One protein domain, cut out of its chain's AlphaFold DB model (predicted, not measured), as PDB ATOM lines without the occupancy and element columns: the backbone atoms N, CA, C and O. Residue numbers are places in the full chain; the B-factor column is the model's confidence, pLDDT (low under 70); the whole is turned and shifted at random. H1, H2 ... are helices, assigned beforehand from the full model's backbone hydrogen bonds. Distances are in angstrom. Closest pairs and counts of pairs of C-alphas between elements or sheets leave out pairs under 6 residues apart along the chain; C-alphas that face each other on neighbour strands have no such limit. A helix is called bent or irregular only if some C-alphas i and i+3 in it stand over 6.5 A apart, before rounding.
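Overview. This is residues 57 to 125 of the 183 residues of the protein "CFEM domain-containing protein" of Trichoderma asperellum (UniProt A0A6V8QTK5). A long helix, H4, spans a smaller group of three helices, H1, H2 and H3: it folds back from H3 as a helical hairpin and farther along crosses the short H2. H1 packs on H3 and stays apart from H4. The printed part has 69 residues, with four named helices in the order H1, H2, H3, H4 and no named strand; the class is all helix. It is compact, with a radius of gyration of the C-alphas of 12.1 A, yet elongated, spanning 40 by 25 by 16 A.

Arrangement. Start with H1, residues 57 to 67, which touches H3, residues 82 to 97, at Ala 63 and Ile 85, their closest C-alphas, 5.3 A apart; they run opposite ways at a steep tilt of 39 degrees. Next, H2, residues 75 to 80, touches residues 114 to 121 of H4, residues 99 to 123, about perpendicular at 84 degrees; the closest C-alphas, of Cys 79 and Cys 114, are 5.3 A apart. H2 is close to but not clearly touching H1 and H3. In the H3 and H4 hairpin, residues 90 to 94 touch 99 to 102, the closest C-alphas being those of Val 94 and Ala 102, 6.0 A apart; the helices run opposite ways at a shallow tilt of 34 degrees, only just short of steep. Every O i to N i+4 pair is within hydrogen-bond range in H1 and H2, 10 of 12 in H3 and 18 of 21 in H4.

Along the chain. Find C-alpha 57 at (170.795, 243.179, 109.682); from there H1 runs 15.4 A. H2 runs 8.6 A. H3 runs 18.6 A with a kink of 48 degrees near residue 91, and is only just irregular: C-alphas 88 and 91 are 6.8 A apart. H4 runs 35.7 A to C-alpha 123 at (187.354, 257.518, 93.569), with a kink of 30 degrees near residue 106, and is only just irregular: C-alphas 104 and 107 are 6.7 A apart.

Size, cuts and confidence. The C-alphas of Gly 95 and Glu 125 are the two farthest apart, 39.7 A. The printed part has no cut and no long link. Look at residues 120 to 125 for pLDDT under 70; the mean of the printed part is 82.1.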
ATOM      1  N   VAL A  57     171.466 242.256 110.611       84.19
ATOM      2  CA  VAL A  57     170.795 243.179 109.682       84.19
ATOM      3  C   VAL A  57     169.699 244.005 110.372       84.19
ATOM      4  O   VAL A  57     169.816 245.231 110.368       84.19
ATOM      5  N   PRO A  58     168.699 243.409 111.056       88.00
ATOM      6  CA  PRO A  58     167.637 244.199 111.679       88.00
ATOM      7  C   PRO A  58     168.155 245.073 112.828       88.00
ATOM      8  O   PRO A  58     167.605 246.140 113.090       88.00
ATOM      9  N   CYS A  59     169.218 244.655 113.518       88.56
ATOM     10  CA  CYS A  59     169.812 245.442 114.596       88.56
ATOM     11  C   CYS A  59     170.491 246.705 114.072       88.56
ATOM     12  O   CYS A  59     170.344 247.772 114.665       88.56
ATOM     13  N   ILE A  60     171.206 246.592 112.952       85.12
ATOM     14  CA  ILE A  60     171.876 247.729 112.325       85.12
ATOM     15  C   ILE A  60     170.846 248.672 111.697       85.12
ATOM     16  O   ILE A  60     170.939 249.871 111.926       85.12
ATOM     17  N   GLU A  61     169.823 248.160 111.003       87.31
ATOM     18  CA  GLU A  61     168.742 248.990 110.443       87.31
ATOM     19  C   GLU A  61     168.040 249.824 111.530       87.31
ATOM     20  O   GLU A  61     167.874 251.035 111.380       87.31
ATOM     21  N   ASN A  62     167.697 249.203 112.665       88.06
ATOM     22  CA  ASN A  62     167.094 249.907 113.798       88.06
ATOM     23  C   ASN A  62     168.048 250.926 114.435       88.06
ATOM     24  O   ASN A  62     167.615 251.994 114.864       88.06
ATOM     25  N   ALA A  63     169.338 250.605 114.536       89.25
ATOM     26  CA  ALA A  63     170.329 251.518 115.093       89.25
ATOM     27  C   ALA A  63     170.561 252.734 114.184       89.25
ATOM     28  O   ALA A  63     170.666 253.846 114.697       89.25
ATOM     29  N   ILE A  64     170.575 252.538 112.861       87.94
ATOM     30  CA  ILE A  64     170.650 253.617 111.869       87.94
ATOM     31  C   ILE A  64     169.459 254.555 112.054       87.94
ATOM     32  O   ILE A  64     169.673 255.731 112.310       87.94
ATOM     33  N   GLN A  65     168.230 254.029 112.059       88.81
ATOM     34  CA  GLN A  65     167.013 254.839 112.213       88.81
ATOM     35  C   GLN A  65     166.921 255.592 113.548       88.81
ATOM     36  O   GLN A  65     166.253 256.618 113.632       88.81
ATOM     37  N   LYS A  66     167.542 255.073 114.616       86.81
ATOM     38  CA  LYS A  66     167.504 255.696 115.950       86.81
ATOM     39  C   LYS A  66     168.603 256.726 116.177       86.81
ATOM     40  O   LYS A  66     168.387 257.677 116.920       86.81
ATOM     41  N   MET A  67     169.792 256.497 115.623       86.81
ATOM     42  CA  MET A  67     170.986 257.294 115.927       86.81
ATOM     43  C   MET A  67     171.359 258.275 114.819       86.81
ATOM     44  O   MET A  67     172.191 259.156 115.050       86.81
ATOM     45  N   THR A  68     170.803 258.101 113.621       87.62
ATOM     46  CA  THR A  68     171.140 258.883 112.432       87.62
ATOM     47  C   THR A  68     169.917 259.111 111.556       87.62
ATOM     48  O   THR A  68     168.976 258.328 111.577       87.62
ATOM     49  N   ASP A  69     169.989 260.128 110.708       86.88
ATOM     50  CA  ASP A  69     169.009 260.371 109.646       86.88
ATOM     51  C   ASP A  69     169.431 259.731 108.307       86.88
ATOM     52  O   ASP A  69     168.895 260.063 107.253       86.88
ATOM     53  N   CYS A  70     170.430 258.841 108.331       84.88
ATOM     54  CA  CYS A  70     170.889 258.120 107.148       84.88
ATOM     55  C   CYS A  70     169.838 257.098 106.695       84.88
ATOM     56  O   CYS A  70     169.204 256.433 107.519       84.88
ATOM     57  N   ASP A  71     169.724 256.889 105.385       83.31
ATOM     58  CA  ASP A  71     168.955 255.771 104.849       83.31
ATOM     59  C   ASP A  71     169.561 254.427 105.275       83.31
ATOM     60  O   ASP A  71     170.779 254.250 105.334       83.31
ATOM     61  N   VAL A  72     168.705 253.428 105.507       80.19
ATOM     62  CA  VAL A  72     169.132 252.068 105.906       80.19
ATOM     63  C   VAL A  72     169.993 251.365 104.849       80.19
ATOM     64  O   VAL A  72     170.698 250.404 105.155       80.19
ATOM     65  N   THR A  73     169.945 251.843 103.606       79.44
ATOM     66  CA  THR A  73     170.760 251.364 102.485       79.44
ATOM     67  C   THR A  73     171.987 252.235 102.210       79.44
ATOM     68  O   THR A  73     172.817 251.849 101.390       79.44
ATOM     69  N   ASP A  74     172.123 253.395 102.862       82.88
ATOM     70  CA  ASP A  74     173.271 254.287 102.690       82.88
ATOM     71  C   ASP A  74     174.378 253.931 103.688       82.88
ATOM     72  O   ASP A  74     174.524 254.501 104.776       82.88
ATOM     73  N   TYR A  75     175.181 252.944 103.296       79.81
ATOM     74  CA  TYR A  75     176.298 252.467 104.103       79.81
ATOM     75  C   TYR A  75     177.419 253.498 104.216       79.81
ATOM     76  O   TYR A  75     178.077 253.539 105.249       79.81
ATOM     77  N   ALA A  76     177.608 254.374 103.226       83.62
ATOM     78  CA  ALA A  76     178.601 255.439 103.316       83.62
ATOM     79  C   ALA A  76     178.230 256.439 104.425       83.62
ATOM     80  O   ALA A  76     179.082 256.819 105.233       83.62
ATOM     81  N   CYS A  77     176.950 256.812 104.521       85.62
ATOM     82  CA  CYS A  77     176.430 257.647 105.603       85.62
ATOM     83  C   CYS A  77     176.482 256.923 106.956       85.62
ATOM     84  O   CYS A  77     177.021 257.459 107.930       85.62
ATOM     85  N   ALA A  78     176.016 255.672 107.017       83.62
ATOM     86  CA  ALA A  78     176.053 254.875 108.242       83.62
ATOM     87  C   ALA A  78     177.490 254.683 108.768       83.62
ATOM     88  O   ALA A  78     177.735 254.758 109.972       83.62
ATOM     89  N   CYS A  79     178.470 254.512 107.879       87.88
ATOM     90  CA  CYS A  79     179.869 254.329 108.252       87.88
ATOM     91  C   CYS A  79     180.517 255.588 108.844       87.88
ATOM     92  O   CYS A  79     181.362 255.465 109.732       87.88
ATOM     93  N   LYS A  80     180.066 256.796 108.474       87.62
ATOM     94  CA  LYS A  80     180.492 258.046 109.141       87.62
ATOM     95  C   LYS A  80     180.067 258.098 110.609       87.62
ATOM     96  O   LYS A  80     180.744 258.703 111.437       87.62
ATOM     97  N   HIS A  81     178.963 257.436 110.945       86.50
ATOM     98  CA  HIS A  81     178.411 257.366 112.297       86.50
ATOM     99  C   HIS A  81     178.585 255.987 112.947       86.50
ATOM    100  O   HIS A  81     177.927 255.680 113.946       86.50
ATOM    101  N   HIS A  82     179.509 255.170 112.428       82.62
ATOM    102  CA  HIS A  82     179.690 253.775 112.826       82.62
ATOM    103  C   HIS A  82     179.876 253.585 114.337       82.62
ATOM    104  O   HIS A  82     179.369 252.612 114.886       82.62
ATOM    105  N   GLY A  83     180.557 254.502 115.033       85.19
ATOM    106  CA  GLY A  83     180.733 254.418 116.489       85.19
ATOM    107  C   GLY A  83     179.409 254.477 117.261       85.19
ATOM    108  O   GLY A  83     179.167 253.652 118.142       85.19
ATOM    109  N   LYS A  84     178.512 255.398 116.882       85.69
ATOM    110  CA  LYS A  84     177.188 255.548 117.512       85.69
ATOM    111  C   LYS A  84     176.275 254.376 117.166       85.69
ATOM    112  O   LYS A  84     175.632 253.814 118.049       85.69
ATOM    113  N   ILE A  85     176.268 253.978 115.895       86.38
ATOM    114  CA  ILE A  85     175.458 252.858 115.403       86.38
ATOM    115  C   ILE A  85     175.928 251.542 116.026       86.38
ATOM    116  O   ILE A  85     175.096 250.779 116.497       86.38
ATOM    117  N   SER A  86     177.236 251.286 116.098       84.62
ATOM    118  CA  SER A  86     177.780 250.066 116.708       84.62
ATOM    119  C   SER A  86     177.475 249.979 118.194       84.62
ATOM    120  O   SER A  86     177.090 248.914 118.661       84.62
ATOM    121  N   SER A  87     177.593 251.090 118.927       86.50
ATOM    122  CA  SER A  87     177.231 251.121 120.345       86.50
ATOM    123  C   SER A  87     175.742 250.809 120.538       86.50
ATOM    124  O   SER A  87     175.395 249.890 121.277       86.50
ATOM    125  N   ALA A  88     174.861 251.452 119.765       87.12
ATOM    126  CA  ALA A  88     173.417 251.210 119.816       87.12
ATOM    127  C   ALA A  88     173.003 249.801 119.352       87.12
ATOM    128  O   ALA A  88     172.071 249.206 119.893       87.12
ATOM    129  N   ALA A  89     173.682 249.262 118.339       86.19
ATOM    130  CA  ALA A  89     173.400 247.948 117.780       86.19
ATOM    131  C   ALA A  89     173.988 246.817 118.629       86.19
ATOM    132  O   ALA A  89     173.448 245.714 118.590       86.19
ATOM    133  N   SER A  90     175.058 247.064 119.395       83.94
ATOM    134  CA  SER A  90     175.794 246.037 120.145       83.94
ATOM    135  C   SER A  90     174.881 245.192 121.037       83.94
ATOM    136  O   SER A  90     174.895 243.968 120.914       83.94
ATOM    137  N   GLY A  91     174.002 245.816 121.826       88.50
ATOM    138  CA  GLY A  91     173.040 245.104 122.673       88.50
ATOM    139  C   GLY A  91     172.074 244.220 121.874       88.50
ATOM    140  O   GLY A  91     171.853 243.058 122.215       88.50
ATOM    141  N   CYS A  92     171.565 244.723 120.746       88.94
ATOM    142  CA  CYS A  92     170.677 243.956 119.866       88.94
ATOM    143  C   CYS A  92     171.404 242.789 119.183       88.94
ATOM    144  O   CYS A  92     170.872 241.678 119.109       88.94
ATOM    145  N   VAL A  93     172.628 243.018 118.699       88.56
ATOM    146  CA  VAL A  93     173.445 242.005 118.019       88.56
ATOM    147  C   VAL A  93     173.860 240.915 119.004       88.56
ATOM    148  O   VAL A  93     173.790 239.738 118.662       88.56
ATOM    149  N   VAL A  94     174.239 241.262 120.235       88.88
ATOM    150  CA  VAL A  94     174.564 240.272 121.272       88.88
ATOM    151  C   VAL A  94     173.334 239.436 121.623       88.88
ATOM    152  O   VAL A  94     173.454 238.214 121.687       88.88
ATOM    153  N   GLY A  95     172.155 240.051 121.753       88.00
ATOM    154  CA  GLY A  95     170.905 239.331 122.024       88.00
ATOM    155  C   GLY A  95     170.444 238.421 120.878       88.00
ATOM    156  O   GLY A  95     169.980 237.312 121.126       88.00
ATOM    157  N   SER A  96     170.602 238.854 119.623       87.25
ATOM    158  CA  SER A  96     170.055 238.142 118.451       87.25
ATOM    159  C   SER A  96     171.049 237.177 117.796       87.25
ATOM    160  O   SER A  96     170.676 236.095 117.347       87.25
ATOM    161  N   CYS A  97     172.327 237.555 117.715       82.00
ATOM    162  CA  CYS A  97     173.391 236.754 117.099       82.00
ATOM    163  C   CYS A  97     174.228 235.970 118.119       82.00
ATOM    164  O   CYS A  97     174.911 235.012 117.742       82.00
ATOM    165  N   GLY A  98     174.228 236.397 119.382       87.88
ATOM    166  CA  GLY A  98     175.145 235.920 120.410       87.88
ATOM    167  C   GLY A  98     176.496 236.642 120.385       87.88
ATOM    168  O   GLY A  98     177.042 236.974 119.327       87.88
ATOM    169  N   LEU A  99     177.085 236.814 121.573       86.06
ATOM    170  CA  LEU A  99     178.349 237.533 121.785       86.06
ATOM    171  C   LEU A  99     179.504 237.002 120.915       86.06
ATOM    172  O   LEU A  99     180.250 237.773 120.314       86.06
ATOM    173  N   LYS A 100     179.614 235.674 120.765       82.12
ATOM    174  CA  LYS A 100     180.672 235.042 119.956       82.12
ATOM    175  C   LYS A 100     180.608 235.450 118.479       82.12
ATOM    176  O   LYS A 100     181.649 235.719 117.885       82.12
ATOM    177  N   LYS A 101     179.410 235.507 117.882       80.06
ATOM    178  CA  LYS A 101     179.235 235.917 116.476       80.06
ATOM    179  C   LYS A 101     179.351 237.430 116.317       80.06
ATOM    180  O   LYS A 101     179.921 237.884 115.329       80.06
ATOM    181  N   ALA A 102     178.876 238.197 117.299       82.19
ATOM    182  CA  ALA A 102     179.012 239.650 117.316       82.19
ATOM    183  C   ALA A 102     180.485 240.081 117.198       82.19
ATOM    184  O   ALA A 102     180.833 240.882 116.333       82.19
ATOM    185  N   LEU A 103     181.363 239.483 118.009       82.31
ATOM    186  CA  LEU A 103     182.778 239.849 118.058       82.31
ATOM    187  C   LEU A 103     183.599 239.252 116.907       82.31
ATOM    188  O   LEU A 103     184.427 239.947 116.327       82.31
ATOM    189  N   LYS A 104     183.376 237.977 116.558       82.81
ATOM    190  CA  LYS A 104     184.215 237.275 115.568       82.81
ATOM    191  C   LYS A 104     183.764 237.445 114.119       82.81
ATOM    192  O   LYS A 104     184.571 237.246 113.220       82.81
ATOM    193  N   VAL A 105     182.491 237.767 113.887       81.12
ATOM    194  CA  VAL A 105     181.901 237.806 112.537       81.12
ATOM    195  C   VAL A 105     181.381 239.201 112.219       81.12
ATOM    196  O   VAL A 105     181.833 239.818 111.261       81.12
ATOM    197  N   VAL A 106     180.476 239.730 113.044       81.31
ATOM    198  CA  VAL A 106     179.770 240.990 112.753       81.31
ATOM    199  C   VAL A 106     180.727 242.181 112.813       81.31
ATOM    200  O   VAL A 106     180.859 242.902 111.830       81.31
ATOM    201  N   ALA A 107     181.435 242.372 113.927       79.75
ATOM    202  CA  ALA A 107     182.351 243.498 114.109       79.75
ATOM    203  C   ALA A 107     183.429 243.614 113.004       79.75
ATOM    204  O   ALA A 107     183.583 244.706 112.448       79.75
ATOM    205  N   PRO A 108     184.159 242.545 112.627       81.19
ATOM    206  CA  PRO A 108     185.131 242.639 111.540       81.19
ATOM    207  C   PRO A 108     184.476 242.808 110.163       81.19
ATOM    208  O   PRO A 108     185.038 243.517 109.329       81.19
ATOM    209  N   ALA A 109     183.296 242.227 109.915       82.12
ATOM    210  CA  ALA A 109     182.579 242.410 108.652       82.12
ATOM    211  C   ALA A 109     182.151 243.872 108.440       82.12
ATOM    212  O   ALA A 109     182.396 244.430 107.373       82.12
ATOM    213  N   VAL A 110     181.596 244.533 109.465       81.25
ATOM    214  CA  VAL A 110     181.201 245.952 109.359       81.25
ATOM    215  C   VAL A 110     182.417 246.858 109.161       81.25
ATOM    216  O   VAL A 110     182.380 247.769 108.338       81.25
ATOM    217  N   LYS A 111     183.530 246.592 109.857       82.62
ATOM    218  CA  LYS A 111     184.769 247.362 109.667       82.62
ATOM    219  C   LYS A 111     185.294 247.262 108.234       82.62
ATOM    220  O   LYS A 111     185.677 248.280 107.663       82.62
ATOM    221  N   LYS A 112     185.307 246.057 107.653       84.00
ATOM    222  CA  LYS A 112     185.725 245.842 106.257       84.00
ATOM    223  C   LYS A 112     184.824 246.604 105.290       84.00
ATOM    224  O   LYS A 112     185.332 247.372 104.483       84.00
ATOM    225  N   LEU A 113     183.513 246.487 105.476       83.06
ATOM    226  CA  LEU A 113     182.516 247.224 104.708       83.06
ATOM    227  C   LEU A 113     182.749 248.731 104.730       83.06
ATOM    228  O   LEU A 113     182.854 249.358 103.684       83.06
ATOM    229  N   CYS A 114     182.889 249.317 105.915       85.12
ATOM    230  CA  CYS A 114     183.104 250.754 106.025       85.12
ATOM    231  C   CYS A 114     184.425 251.213 105.411       85.12
ATOM    232  O   CYS A 114     184.496 252.316 104.875       85.12
ATOM    233  N   LYS A 115     185.461 250.371 105.450       83.44
ATOM    234  CA  LYS A 115     186.741 250.661 104.803       83.44
ATOM    235  C   LYS A 115     186.629 250.615 103.275       83.44
ATOM    236  O   LYS A 115     187.212 251.461 102.608       83.44
ATOM    237  N   GLU A 116     185.879 249.667 102.723       83.19
ATOM    238  CA  GLU A 116     185.620 249.576 101.278       83.19
ATOM    239  C   GLU A 116     184.758 250.736 100.774       83.19
ATOM    240  O   GLU A 116     185.080 251.342  99.755       83.19
ATOM    241  N   GLU A 117     183.704 251.100 101.506       82.00
ATOM    242  CA  GLU A 117     182.855 252.244 101.159       82.00
ATOM    243  C   GLU A 117     183.613 253.577 101.265       82.00
ATOM    244  O   GLU A 117     183.397 254.469 100.446       82.00
ATOM    245  N   ALA A 118     184.550 253.703 102.213       79.31
ATOM    246  CA  ALA A 118     185.441 254.859 102.294       79.31
ATOM    247  C   ALA A 118     186.362 254.961 101.066       79.31
ATOM    248  O   ALA A 118     186.466 256.034 100.483       79.31
ATOM    249  N   LYS A 119     186.953 253.846 100.611       78.50
ATOM    250  CA  LYS A 119     187.787 253.825  99.394       78.50
ATOM    251  C   LYS A 119     187.004 254.215  98.136       78.50
ATOM    252  O   LYS A 119     187.482 255.005  97.331       78.50
ATOM    253  N   LYS A 120     185.768 253.723  97.994       68.50
ATOM    254  CA  LYS A 120     184.879 254.090  96.874       68.50
ATOM    255  C   LYS A 120     184.484 255.570  96.886       68.50
ATOM    256  O   LYS A 120     184.141 256.119  95.841       68.50
ATOM    257  N   ALA A 121     184.472 256.212  98.056       62.53
ATOM    258  CA  ALA A 121     184.171 257.636  98.164       62.53
ATOM    259  C   ALA A 121     185.308 258.509  97.605       62.53
ATOM    260  O   ALA A 121     185.019 259.550  97.020       62.53
ATOM    261  N   GLU A 122     186.564 258.064  97.717       56.41
ATOM    262  CA  GLU A 122     187.738 258.783  97.200       56.41
ATOM    263  C   GLU A 122     187.824 258.723  95.665       56.41
ATOM    264  O   GLU A 122     188.127 259.726  95.021       56.41
ATOM    265  N   GLU A 123     187.436 257.606  95.039       55.47
ATOM    266  CA  GLU A 123     187.354 257.518  93.569       55.47
ATOM    267  C   GLU A 123     186.251 258.415  92.978       55.47
ATOM    268  O   GLU A 123     186.398 258.950  91.876       55.47
ATOM    269  N   LYS A 124     185.160 258.657  93.719       45.97
ATOM    270  CA  LYS A 124     184.047 259.505  93.255       45.97
ATOM    271  C   LYS A 124     184.345 261.006  93.265       45.97
ATOM    272  O   LYS A 124     183.590 261.762  92.650       45.97
ATOM    273  N   GLU A 125     185.430 261.456  93.897       44.78
ATOM    274  CA  GLU A 125     185.881 262.851  93.782       44.78
ATOM    275  C   GLU A 125     186.732 263.097  92.521       44.78
ATOM    276  O   GLU A 125     186.793 264.229  92.043       44.78
TER     277      GLU A 125